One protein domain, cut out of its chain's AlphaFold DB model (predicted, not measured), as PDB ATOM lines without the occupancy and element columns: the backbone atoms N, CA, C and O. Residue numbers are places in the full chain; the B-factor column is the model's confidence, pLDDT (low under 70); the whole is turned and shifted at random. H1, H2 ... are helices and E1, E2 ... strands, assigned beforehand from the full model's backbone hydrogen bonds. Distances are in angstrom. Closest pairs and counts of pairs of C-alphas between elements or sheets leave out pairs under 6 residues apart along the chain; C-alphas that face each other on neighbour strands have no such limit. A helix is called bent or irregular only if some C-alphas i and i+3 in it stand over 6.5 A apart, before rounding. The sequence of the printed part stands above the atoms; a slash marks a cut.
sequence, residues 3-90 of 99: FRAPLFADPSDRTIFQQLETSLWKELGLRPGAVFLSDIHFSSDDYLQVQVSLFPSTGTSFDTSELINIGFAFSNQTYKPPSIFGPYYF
ATOM      1  N   PHE A   3      82.210  99.156 154.951       95.69
ATOM      2  CA  PHE A   3      82.084  97.717 154.744       95.69
ATOM      3  C   PHE A   3      82.918  96.937 155.760       95.69
ATOM      4  O   PHE A   3      84.067  97.280 156.044       95.69
ATOM      5  N   ARG A   4      82.328  95.868 156.296       93.50
ATOM      6  CA  ARG A   4      82.936  94.968 157.277       93.50
ATOM      7  C   ARG A   4      83.345  93.681 156.574       93.50
ATOM      8  O   ARG A   4      82.486  92.999 156.023       93.50
ATOM      9  N   ALA A   5      84.627  93.340 156.657       90.31
ATOM     10  CA  ALA A   5      85.198  92.118 156.090       90.31
ATOM     11  C   ALA A   5      84.959  91.945 154.568       90.31
ATOM     12  O   ALA A   5      84.341  90.956 154.156       90.31
ATOM     13  N   PRO A   6      85.439  92.876 153.720       93.00
ATOM     14  CA  PRO A   6      85.499  92.624 152.285       93.00
ATOM     15  C   PRO A   6      86.394  91.407 151.986       93.00
ATOM     16  O   PRO A   6      87.393  91.161 152.657       93.00
ATOM     17  N   LEU A   7      86.050  90.648 150.948       92.88
ATOM     18  CA  LEU A   7      86.780  89.456 150.493       92.88
ATOM     19  C   LEU A   7      87.984  89.798 149.594       92.88
ATOM     20  O   LEU A   7      88.482  88.944 148.862       92.88
ATOM     21  N   PHE A   8      88.434  91.049 149.627       91.19
ATOM     22  CA  PHE A   8      89.572  91.565 148.879       91.19
ATOM     23  C   PHE A   8      90.371  92.525 149.764       91.19
ATOM     24  O   PHE A   8      89.808  93.177 150.640       91.19
ATOM     25  N   ALA A   9      91.679  92.606 149.522       83.69
ATOM     26  CA  ALA A   9      92.600  93.451 150.287       83.69
ATOM     27  C   ALA A   9      93.232  94.575 149.450       83.69
ATOM     28  O   ALA A   9      93.787  95.512 150.010       83.69
ATOM     29  N   ASP A  10      93.154  94.492 148.117       84.75
ATOM     30  CA  ASP A  10      93.696  95.510 147.217       84.75
ATOM     31  C   ASP A  10      92.581  96.468 146.753       84.75
ATOM     32  O   ASP A  10      91.713  96.058 145.978       84.75
ATOM     33  N   PRO A  11      92.579  97.741 147.194       83.06
ATOM     34  CA  PRO A  11      91.616  98.743 146.742       83.06
ATOM     35  C   PRO A  11      91.946  99.319 145.349       83.06
ATOM     36  O   PRO A  11      91.230 100.193 144.862       83.06
ATOM     37  N   SER A  12      93.017  98.864 144.691       85.56
ATOM     38  CA  SER A  12      93.436  99.365 143.372       85.56
ATOM     39  C   SER A  12      92.638  98.763 142.212       85.56
ATOM     40  O   SER A  12      92.651  99.315 141.105       85.56
ATOM     41  N   ASP A  13      91.938  97.644 142.434       88.88
ATOM     42  CA  ASP A  13      91.122  97.001 141.403       88.88
ATOM     43  C   ASP A  13      89.840  97.801 141.137       88.88
ATOM     44  O   ASP A  13      88.802  97.647 141.785       88.88
ATOM     45  N   ARG A  14      89.908  98.645 140.108       89.38
ATOM     46  CA  ARG A  14      88.791  99.483 139.654       89.38
ATOM     47  C   ARG A  14      87.551  98.674 139.275       89.38
ATOM     48  O   ARG A  14      86.448  99.203 139.369       89.38
ATOM     49  N   THR A  15      87.708  97.416 138.870       93.50
ATOM     50  CA  THR A  15      86.595  96.556 138.444       93.50
ATOM     51  C   THR A  15      85.638  96.285 139.602       93.50
ATOM     52  O   THR A  15      84.421  96.292 139.417       93.50
ATOM     53  N   ILE A  16      86.177  96.097 140.811       94.75
ATOM     54  CA  ILE A  16      85.403  95.860 142.037       94.75
ATOM     55  C   ILE A  16      84.532  97.081 142.366       94.75
ATOM     56  O   ILE A  16      83.345  96.952 142.672       94.75
ATOM     57  N   PHE A  17      85.089  98.283 142.227       95.50
ATOM     58  CA  PHE A  17      84.378  99.531 142.511       95.50
ATOM     59  C   PHE A  17      83.370  99.900 141.420       95.50
ATOM     60  O   PHE A  17      82.272 100.345 141.740       95.50
ATOM     61  N   GLN A  18      83.657  99.595 140.152       96.06
ATOM     62  CA  GLN A  18      82.674  99.712 139.068       96.06
ATOM     63  C   GLN A  18      81.463  98.795 139.279       96.06
ATOM     64  O   GLN A  18      80.330  99.178 138.974       96.06
ATOM     65  N   GLN A  19      81.673  97.587 139.819       96.12
ATOM     66  CA  GLN A  19      80.566  96.703 140.193       96.12
ATOM     67  C   GLN A  19      79.715  97.317 141.307       96.12
ATOM     68  O   GLN A  19      78.489  97.243 141.222       96.12
ATOM     69  N   LEU A  20      80.343  97.952 142.303       97.06
ATOM     70  CA  LEU A  20      79.636  98.633 143.387       97.06
ATOM     71  C   LEU A  20      78.834  99.846 142.892       97.06
ATOM     72  O   LEU A  20      77.677 100.005 143.278       97.06
ATOM     73  N   GLU A  21      79.405 100.680 142.019       97.12
ATOM     74  CA  GLU A  21      78.667 101.780 141.378       97.12
ATOM     75  C   GLU A  21      77.458 101.243 140.610       97.12
ATOM     76  O   GLU A  21      76.338 101.738 140.761       97.12
ATOM     77  N   THR A  22      77.682 100.167 139.847       97.31
ATOM     78  CA  THR A  22      76.650  99.548 139.021       97.31
ATOM     79  C   THR A  22      75.499  98.985 139.835       97.31
ATOM     80  O   THR A  22      74.341  99.160 139.454       97.31
ATOM     81  N   SER A  23      75.789  98.293 140.936       97.19
ATOM     82  CA  SER A  23      74.740  97.789 141.821       97.19
ATOM     83  C   SER A  23      73.997  98.933 142.502       97.19
ATOM     84  O   SER A  23      72.775  98.880 142.580       97.19
ATOM     85  N   LEU A  24      74.694  99.992 142.930       96.50
ATOM     86  CA  LEU A  24      74.062 101.146 143.572       96.50
ATOM     87  C   LEU A  24      73.037 101.821 142.657       96.50
ATOM     88  O   LEU A  24      71.879 101.940 143.050       96.50
ATOM     89  N   TRP A  25      73.404 102.227 141.434       95.12
ATOM     90  CA  TRP A  25      72.427 102.924 140.583       95.12
ATOM     91  C   TRP A  25      71.280 102.008 140.145       95.12
ATOM     92  O   TRP A  25      70.157 102.482 140.006       95.12
ATOM     93  N   LYS A  26      71.521 100.701 139.965       95.00
ATOM     94  CA  LYS A  26      70.463  99.746 139.591       95.00
ATOM     95  C   LYS A  26      69.445  99.557 140.709       95.00
ATOM     96  O   LYS A  26      68.252  99.712 140.471       95.00
ATOM     97  N   GLU A  27      69.913  99.249 141.913       94.31
ATOM     98  CA  GLU A  27      69.039  98.928 143.047       94.31
ATOM     99  C   GLU A  27      68.346 100.171 143.623       94.31
ATOM    100  O   GLU A  27      67.247 100.075 144.164       94.31
ATOM    101  N   LEU A  28      68.953 101.353 143.476       93.00
ATOM    102  CA  LEU A  28      68.339 102.626 143.865       93.00
ATOM    103  C   LEU A  28      67.416 103.209 142.779       93.00
ATOM    104  O   LEU A  28      66.769 104.227 143.022       93.00
ATOM    105  N   GLY A  29      67.337 102.584 141.599       91.56
ATOM    106  CA  GLY A  29      66.525 103.072 140.481       91.56
ATOM    107  C   GLY A  29      67.029 104.384 139.868       91.56
ATOM    108  O   GLY A  29      66.239 105.136 139.305       91.56
ATOM    109  N   LEU A  30      68.328 104.667 139.987       91.69
ATOM    110  CA  LEU A  30      68.970 105.850 139.417       91.69
ATOM    111  C   LEU A  30      69.404 105.590 137.966       91.69
ATOM    112  O   LEU A  30      69.584 104.448 137.531       91.69
ATOM    113  N   ARG A  31      69.636 106.663 137.204       93.00
ATOM    114  CA  ARG A  31      70.204 106.538 135.849       93.00
ATOM    115  C   ARG A  31      71.610 105.899 135.871       93.00
ATOM    116  O   ARG A  31      72.361 106.104 136.827       93.00
ATOM    117  N   PRO A  32      72.024 105.182 134.808       95.12
ATOM    118  CA  PRO A  32      73.389 104.668 134.700       95.12
ATOM    119  C   PRO A  32      74.436 105.776 134.882       95.12
ATOM    120  O   PRO A  32      74.316 106.843 134.281       95.12
ATOM    121  N   GLY A  33      75.452 105.524 135.712       92.56
ATOM    122  CA  GLY A  33      76.502 106.502 136.018       92.56
ATOM    123  C   GLY A  33      76.103 107.602 137.011       92.56
ATOM    124  O   GLY A  33      76.863 108.544 137.204       92.56
ATOM    125  N   ALA A  34      74.940 107.504 137.665       94.06
ATOM    126  CA  ALA A  34      74.504 108.438 138.713       94.06
ATOM    127  C   ALA A  34      75.211 108.256 140.067       94.06
ATOM    128  O   ALA A  34      74.800 108.849 141.063       94.06
ATOM    129  N   VAL A  35      76.233 107.409 140.132       96.00
ATOM    130  CA  VAL A  35      76.964 107.089 141.355       96.00
ATOM    131  C   VAL A  35      78.436 107.315 141.080       96.00
ATOM    132  O   VAL A  35      78.938 106.873 140.050       96.00
ATOM    133  N   PHE A  36      79.105 107.989 142.007       95.38
ATOM    134  CA  PHE A  36      80.546 108.188 141.987       95.38
ATOM    135  C   PHE A  36      81.137 107.783 143.332       95.38
ATOM    136  O   PHE A  36      80.666 108.228 144.385       95.38
ATOM    137  N   LEU A  37      82.169 106.947 143.288       96.19
ATOM    138  CA  LEU A  37      82.917 106.538 144.472       96.19
ATOM    139  C   LEU A  37      84.201 107.355 144.612       96.19
ATOM    140  O   LEU A  37      84.932 107.583 143.651       96.19
ATOM    141  N   SER A  38      84.486 107.771 145.841       95.00
ATOM    142  CA  SER A  38      85.675 108.545 146.201       95.00
ATOM    143  C   SER A  38      86.165 108.162 147.593       95.00
ATOM    144  O   SER A  38      85.497 107.398 148.289       95.00
ATOM    145  N   ASP A  39      87.351 108.653 147.960       93.94
ATOM    146  CA  ASP A  39      87.994 108.400 149.258       93.94
ATOM    147  C   ASP A  39      87.934 106.923 149.690       93.94
ATOM    148  O   ASP A  39      87.432 106.560 150.752       93.94
ATOM    149  N   ILE A  40      88.379 106.046 148.789       94.88
ATOM    150  CA  ILE A  40      88.372 104.600 148.994       94.88
ATOM    151  C   ILE A  40      89.639 104.218 149.754       94.88
ATOM    152  O   ILE A  40      90.738 104.284 149.200       94.88
ATOM    153  N   HIS A  41      89.493 103.785 151.002       93.81
ATOM    154  CA  HIS A  41      90.625 103.363 151.821       93.81
ATOM    155  C   HIS A  41      90.207 102.365 152.907       93.81
ATOM    156  O   HIS A  41      89.046 102.298 153.312       93.81
ATOM    157  N   PHE A  42      91.170 101.586 153.393       93.44
ATOM    158  CA  PHE A  42      90.994 100.776 154.595       93.44
ATOM    159  C   PHE A  42      91.316 101.612 155.835       93.44
ATOM    160  O   PHE A  42      92.313 102.337 155.858       93.44
ATOM    161  N   SER A  43      90.468 101.525 156.859       92.25
ATOM    162  CA  SER A  43      90.737 102.112 158.172       92.25
ATOM    163  C   SER A  43      91.757 101.282 158.957       92.25
ATOM    164  O   SER A  43      92.115 100.175 158.565       92.25
ATOM    165  N   SER A  44      92.184 101.788 160.119       91.69
ATOM    166  CA  SER A  44      93.034 101.044 161.062       91.69
ATOM    167  C   SER A  44      92.391  99.770 161.621       91.69
ATOM    168  O   SER A  44      93.106  98.923 162.141       91.69
ATOM    169  N   ASP A  45      91.064  99.651 161.527       91.00
ATOM    170  CA  ASP A  45      90.282  98.492 161.981       91.00
ATOM    171  C   ASP A  45      89.927  97.543 160.816       91.00
ATOM    172  O   ASP A  45      88.976  96.765 160.910       91.00
ATOM    173  N   ASP A  46      90.640  97.650 159.688       89.75
ATOM    174  CA  ASP A  46      90.432  96.880 158.452       89.75
ATOM    175  C   ASP A  46      89.027  97.033 157.833       89.75
ATOM    176  O   ASP A  46      88.553  96.183 157.071       89.75
ATOM    177  N   TYR A  47      88.334  98.136 158.129       94.81
ATOM    178  CA  TYR A  47      87.065  98.456 157.477       94.81
ATOM    179  C   TYR A  47      87.323  99.220 156.192       94.81
ATOM    180  O   TYR A  47      88.039 100.221 156.185       94.81
ATOM    181  N   LEU A  48      86.683  98.791 155.107       95.81
ATOM    182  CA  LEU A  48      86.737  99.520 153.850       95.81
ATOM    183  C   LEU A  48      85.756 100.692 153.914       95.81
ATOM    184  O   LEU A  48      84.536 100.501 153.965       95.81
ATOM    185  N   GLN A  49      86.301 101.902 153.895       95.75
ATOM    186  CA  GLN A  49      85.546 103.139 153.795       95.75
ATOM    187  C   GLN A  49      85.480 103.574 152.335       95.75
ATOM    188  O   GLN A  49      86.462 103.502 151.598       95.75
ATOM    189  N   VAL A  50      84.284 103.972 151.912       95.62
ATOM    190  CA  VAL A  50      84.015 104.468 150.562       95.62
ATOM    191  C   VAL A  50      83.055 105.639 150.666       95.62
ATOM    192  O   VAL A  50      81.918 105.472 151.127       95.62
ATOM    193  N   GLN A  51      83.465 106.814 150.207       95.62
ATOM    194  CA  GLN A  51      82.560 107.942 150.049       95.62
ATOM    195  C   GLN A  51      81.728 107.751 148.778       95.62
ATOM    196  O   GLN A  51      82.261 107.535 147.691       95.62
ATOM    197  N   VAL A  52      80.402 107.818 148.922       95.25
ATOM    198  CA  VAL A  52      79.447 107.583 147.832       95.25
ATOM    199  C   VAL A  52      78.721 108.880 147.534       95.25
ATOM    200  O   VAL A  52      77.944 109.356 148.358       95.25
ATOM    201  N   SER A  53      78.957 109.426 146.348       93.81
ATOM    202  CA  SER A  53      78.201 110.561 145.827       93.81
ATOM    203  C   SER A  53      77.107 110.054 144.898       93.81
ATOM    204  O   SER A  53      77.376 109.289 143.970       93.81
ATOM    205  N   LEU A  54      75.873 110.478 145.157       92.81
ATOM    206  CA  LEU A  54      74.715 110.176 144.324       92.81
ATOM    207  C   LEU A  54      74.320 111.431 143.552       92.81
ATOM    208  O   LEU A  54      74.301 112.527 144.113       92.81
ATOM    209  N   PHE A  55      73.936 111.257 142.292       91.56
ATOM    210  CA  PHE A  55      73.469 112.338 141.433       91.56
ATOM    211  C   PHE A  55      72.018 112.102 141.013       91.56
ATOM    212  O   PHE A  55      71.651 110.963 140.718       91.56
ATOM    213  N   PRO A  56      71.197 113.160 140.940       89.25
ATOM    214  CA  PRO A  56      69.815 113.025 140.517       89.25
ATOM    215  C   PRO A  56      69.727 112.539 139.070       89.25
ATOM    216  O   PRO A  56      70.614 112.776 138.230       89.25
ATOM    217  N   SER A  57      68.641 111.826 138.784       80.25
ATOM    218  CA  SER A  57      68.390 111.275 137.453       80.25
ATOM    219  C   SER A  57      68.092 112.377 136.432       80.25
ATOM    220  O   SER A  57      68.447 112.254 135.257       80.25
ATOM    221  N   THR A  58      67.490 113.475 136.884       79.06
ATOM    222  CA  THR A  58      67.138 114.650 136.083       79.06
ATOM    223  C   THR A  58      67.418 115.933 136.872       79.06
ATOM    224  O   THR A  58      67.422 115.943 138.097       79.06
ATOM    225  N   GLY A  59      67.676 117.041 136.170       77.69
ATOM    226  CA  GLY A  59      67.835 118.353 136.807       77.69
ATOM    227  C   GLY A  59      69.067 118.490 137.715       77.69
ATOM    228  O   GLY A  59      70.122 117.914 137.449       77.69
ATOM    229  N   THR A  60      68.934 119.325 138.749       82.69
ATOM    230  CA  THR A  60      70.007 119.703 139.690       82.69
ATOM    231  C   THR A  60      69.783 119.190 141.115       82.69
ATOM    232  O   THR A  60      70.661 119.352 141.958       82.69
ATOM    233  N   SER A  61      68.636 118.569 141.399       84.81
ATOM    234  CA  SER A  61      68.245 118.094 142.731       84.81
ATOM    235  C   SER A  61      67.467 116.786 142.643       84.81
ATOM    236  O   SER A  61      66.802 116.544 141.644       84.81
ATOM    237  N   PHE A  62      67.527 115.976 143.700       88.19
ATOM    238  CA  PHE A  62      66.679 114.791 143.828       88.19
ATOM    239  C   PHE A  62      65.223 115.172 144.060       88.19
ATOM    240  O   PHE A  62      64.934 116.082 144.845       88.19
ATOM    241  N   ASP A  63      64.321 114.407 143.459       87.44
ATOM    242  CA  ASP A  63      62.906 114.474 143.803       87.44
ATOM    243  C   ASP A  63      62.655 113.815 145.170       87.44
ATOM    244  O   ASP A  63      63.395 112.936 145.625       87.44
ATOM    245  N   THR A  64      61.563 114.194 145.837       88.25
ATOM    246  CA  THR A  64      61.203 113.644 147.157       88.25
ATOM    247  C   THR A  64      61.088 112.116 147.140       88.25
ATOM    248  O   THR A  64      61.467 111.456 148.105       88.25
ATOM    249  N   SER A  65      60.586 111.537 146.046       89.19
ATOM    250  CA  SER A  65      60.485 110.084 145.871       89.19
ATOM    251  C   SER A  65      61.855 109.407 145.790       89.19
ATOM    252  O   SER A  65      62.045 108.369 146.423       89.19
ATOM    253  N   GLU A  66      62.818 109.997 145.071       89.31
ATOM    254  CA  GLU A  66      64.201 109.505 145.009       89.31
ATOM    255  C   GLU A  66      64.846 109.557 146.400       89.31
ATOM    256  O   GLU A  66      65.410 108.561 146.852       89.31
ATOM    257  N   LEU A  67      64.689 110.670 147.129       89.62
ATOM    258  CA  LEU A  67      65.215 110.809 148.493       89.62
ATOM    259  C   LEU A  67      64.625 109.778 149.461       89.62
ATOM    260  O   LEU A  67      65.369 109.175 150.236       89.62
ATOM    261  N   ILE A  68      63.308 109.548 149.414       90.19
ATOM    262  CA  ILE A  68      62.647 108.529 150.243       90.19
ATOM    263  C   ILE A  68      63.191 107.139 149.906       90.19
ATOM    264  O   ILE A  68      63.487 106.373 150.822       90.19
ATOM    265  N   ASN A  69      63.357 106.818 148.619       91.25
ATOM    266  CA  ASN A  69      63.873 105.518 148.199       91.25
ATOM    267  C   ASN A  69      65.318 105.301 148.675       91.25
ATOM    268  O   ASN A  69      65.620 104.279 149.288       91.25
ATOM    269  N   ILE A  70      66.191 106.290 148.467       92.69
ATOM    270  CA  ILE A  70      67.588 106.261 148.923       92.69
ATOM    271  C   ILE A  70      67.651 106.105 150.448       92.69
ATOM    272  O   ILE A  70      68.356 105.235 150.966       92.69
ATOM    273  N   GLY A  71      66.877 106.913 151.178       91.25
ATOM    274  CA  GLY A  71      66.814 106.866 152.636       91.25
ATOM    275  C   GLY A  71      66.330 105.513 153.154       91.25
ATOM    276  O   GLY A  71      66.937 104.955 154.072       91.25
ATOM    277  N   PHE A  72      65.284 104.952 152.542       92.12
ATOM    278  CA  PHE A  72      64.765 103.624 152.869       92.12
ATOM    279  C   PHE A  72      65.804 102.532 152.590       92.12
ATOM    280  O   PHE A  72      66.049 101.691 153.456       92.12
ATOM    281  N   ALA A  73      66.461 102.577 151.428       93.81
ATOM    282  CA  ALA A  73      67.431 101.574 151.004       93.81
ATOM    283  C   ALA A  73      68.608 101.431 151.973       93.81
ATOM    284  O   ALA A  73      69.001 100.309 152.308       93.81
ATOM    285  N   PHE A  74      69.135 102.558 152.458       92.50
ATOM    286  CA  PHE A  74      70.274 102.563 153.374       92.50
ATOM    287  C   PHE A  74      69.883 102.407 154.843       92.50
ATOM    288  O   PHE A  74      70.565 101.681 155.566       92.50
ATOM    289  N   SER A  75      68.782 103.020 155.291       88.44
ATOM    290  CA  SER A  75      68.363 102.938 156.702       88.44
ATOM    291  C   SER A  75      67.830 101.552 157.057       88.44
ATOM    292  O   SER A  75      68.153 101.020 158.115       88.44
ATOM    293  N   ASN A  76      67.067 100.935 156.147       90.12
ATOM    294  CA  ASN A  76      66.523  99.585 156.333       90.12
ATOM    295  C   ASN A  76      67.415  98.493 155.729       90.12
ATOM    296  O   ASN A  76      67.055  97.317 155.770       90.12
ATOM    297  N   GLN A  77      68.567  98.867 155.163       88.44
ATOM    298  CA  GLN A  77      69.535  97.956 154.546       88.44
ATOM    299  C   GLN A  77      68.900  97.001 153.518       88.44
ATOM    300  O   GLN A  77      69.268  95.818 153.430       88.44
ATOM    301  N   THR A  78      67.923  97.492 152.747       92.88
ATOM    302  CA  THR A  78      67.308  96.708 151.667       92.88
ATOM    303  C   THR A  78      68.224  96.626 150.452       92.88
ATOM    304  O   THR A  78      68.218  95.603 149.774       92.88
ATOM    305  N   TYR A  79      69.096  97.621 150.245       94.56
ATOM    306  CA  TYR A  79      70.200  97.509 149.297       94.56
ATOM    307  C   TYR A  79      71.204  96.443 149.757       94.56
ATOM    308  O   TYR A  79      71.726  96.511 150.878       94.56
ATOM    309  N   LYS A  80      71.499  95.479 148.875       94.81
ATOM    310  CA  LYS A  80      72.526  94.450 149.072       94.81
ATOM    311  C   LYS A  80      73.701  94.712 148.121       94.81
ATOM    312  O   LYS A  80      73.508  94.629 146.911       94.81
ATOM    313  N   PRO A  81      74.903  95.031 148.635       94.69
ATOM    314  CA  PRO A  81      76.074  95.218 147.788       94.69
ATOM    315  C   PRO A  81      76.516  93.884 147.166       94.69
ATOM    316  O   PRO A  81      76.090  92.818 147.625       94.69
ATOM    317  N   PRO A  82      77.409  93.915 146.158       95.75
ATOM    318  CA  PRO A  82      78.050  92.709 145.656       95.75
ATOM    319  C   PRO A  82      78.685  91.928 146.811       95.75
ATOM    320  O   PRO A  82      79.299  92.516 147.704       95.75
ATOM    321  N   SER A  83      78.539  90.602 146.804       93.75
ATOM    322  CA  SER A  83      78.876  89.739 147.949       93.75
ATOM    323  C   SER A  83      80.326  89.867 148.428       93.75
ATOM    324  O   SER A  83      80.597  89.659 149.608       93.75
ATOM    325  N   ILE A  84      81.240  90.270 147.544       94.56
ATOM    326  CA  ILE A  84      82.653  90.514 147.849       94.56
ATOM    327  C   ILE A  84      82.890  91.657 148.843       94.56
ATOM    328  O   ILE A  84      83.949  91.698 149.454       94.56
ATOM    329  N   PHE A  85      81.940  92.577 149.023       94.44
ATOM    330  CA  PHE A  85      82.081  93.700 149.957       94.44
ATOM    331  C   PHE A  85      81.655  93.355 151.390       94.44
ATOM    332  O   PHE A  85      82.013  94.071 152.319       94.44
ATOM    333  N   GLY A  86      80.897  92.272 151.588       91.88
ATOM    334  CA  GLY A  86      80.384  91.898 152.904       91.88
ATOM    335  C   GLY A  86      79.312  92.855 153.462       91.88
ATOM    336  O   GLY A  86      78.751  93.690 152.742       91.88
ATOM    337  N   PRO A  87      78.953  92.707 154.750       93.31
ATOM    338  CA  PRO A  87      78.001  93.584 155.427       93.31
ATOM    339  C   PRO A  87      78.491  95.033 155.483       93.31
ATOM    340  O   PRO A  87      79.676  95.280 155.673       93.31
ATOM    341  N   TYR A  88      77.577  95.999 155.445       94.94
ATOM    342  CA  TYR A  88      77.925  97.417 155.546       94.94
ATOM    343  C   TYR A  88      77.039  98.155 156.545       94.94
ATOM    344  O   TYR A  88      75.975  97.674 156.941       94.94
ATOM    345  N   TYR A  89      77.482  99.346 156.930       93.56
ATOM    346  CA  TYR A  89      76.616 100.387 157.464       93.56
ATOM    347  C   TYR A  89      76.829 101.686 156.682       93.56
ATOM    348  O   TYR A  89      77.851 101.897 156.017       93.56
ATOM    349  N   PHE A  90      75.813 102.539 156.704       91.94
ATOM    350  CA  PHE A  90      75.802 103.806 155.990       91.94
ATOM    351  C   PHE A  90      75.732 104.953 156.992       91.94
ATOM    352  O   PHE A  90      74.927 104.920 157.919       91.94
TER     353      PHE A  90
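Overview. This is residues 3 to 90 of the 99 residues of an uncharacterized protein of Hordeum vulgare subsp. vulgare (UniProt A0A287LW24). A long, bent two-stranded hairpin, E1 and E2, has helix H1 packed on E1; a second helix, H2, sits apart from E1. The last stretch, residues 76 to 90, folds back to end 8.8 A from the first printed C-alpha. The printed part has 88 residues, in order H1, E1, E2, H2; the antiparallel sheet is E1 - E2. The class is mixed, with 41 residues, under half, in named elements; it is compact, radius of gyration of the C-alphas 13.2 A, spans 37 by 25 by 20 A.

Along the chain. H1, residues 14 to 27, begins at C-alpha (88.791, 99.483, 139.654) and measures 20.0 A. E1, residues 35 to 42, measures 20.3 A and bends by 56 degrees at residue 39. E2 is residues 48 to 54. H2, residues 64 to 75, ends at C-alpha (68.363, 102.938, 156.702).

Arrangement. E1 and E2 form an antiparallel hairpin at 163 degrees, N 38 and O 51 being within hydrogen-bond range at 2.9 A. H1 touches E1; the closest C-alphas, of Glu 21 and Val 35, are 5.6 A apart. H1 and H2 are near each other, with 5 pairs within 10 A. In both helices every O i to N i+4 pair is within hydrogen-bond range.

Size, cuts and confidence. The farthest C-alphas, of Asp 45 and Gly 59, are 39.1 A apart. The printed part has no cut, no link is long, and no printed residue is under 70 in pLDDT.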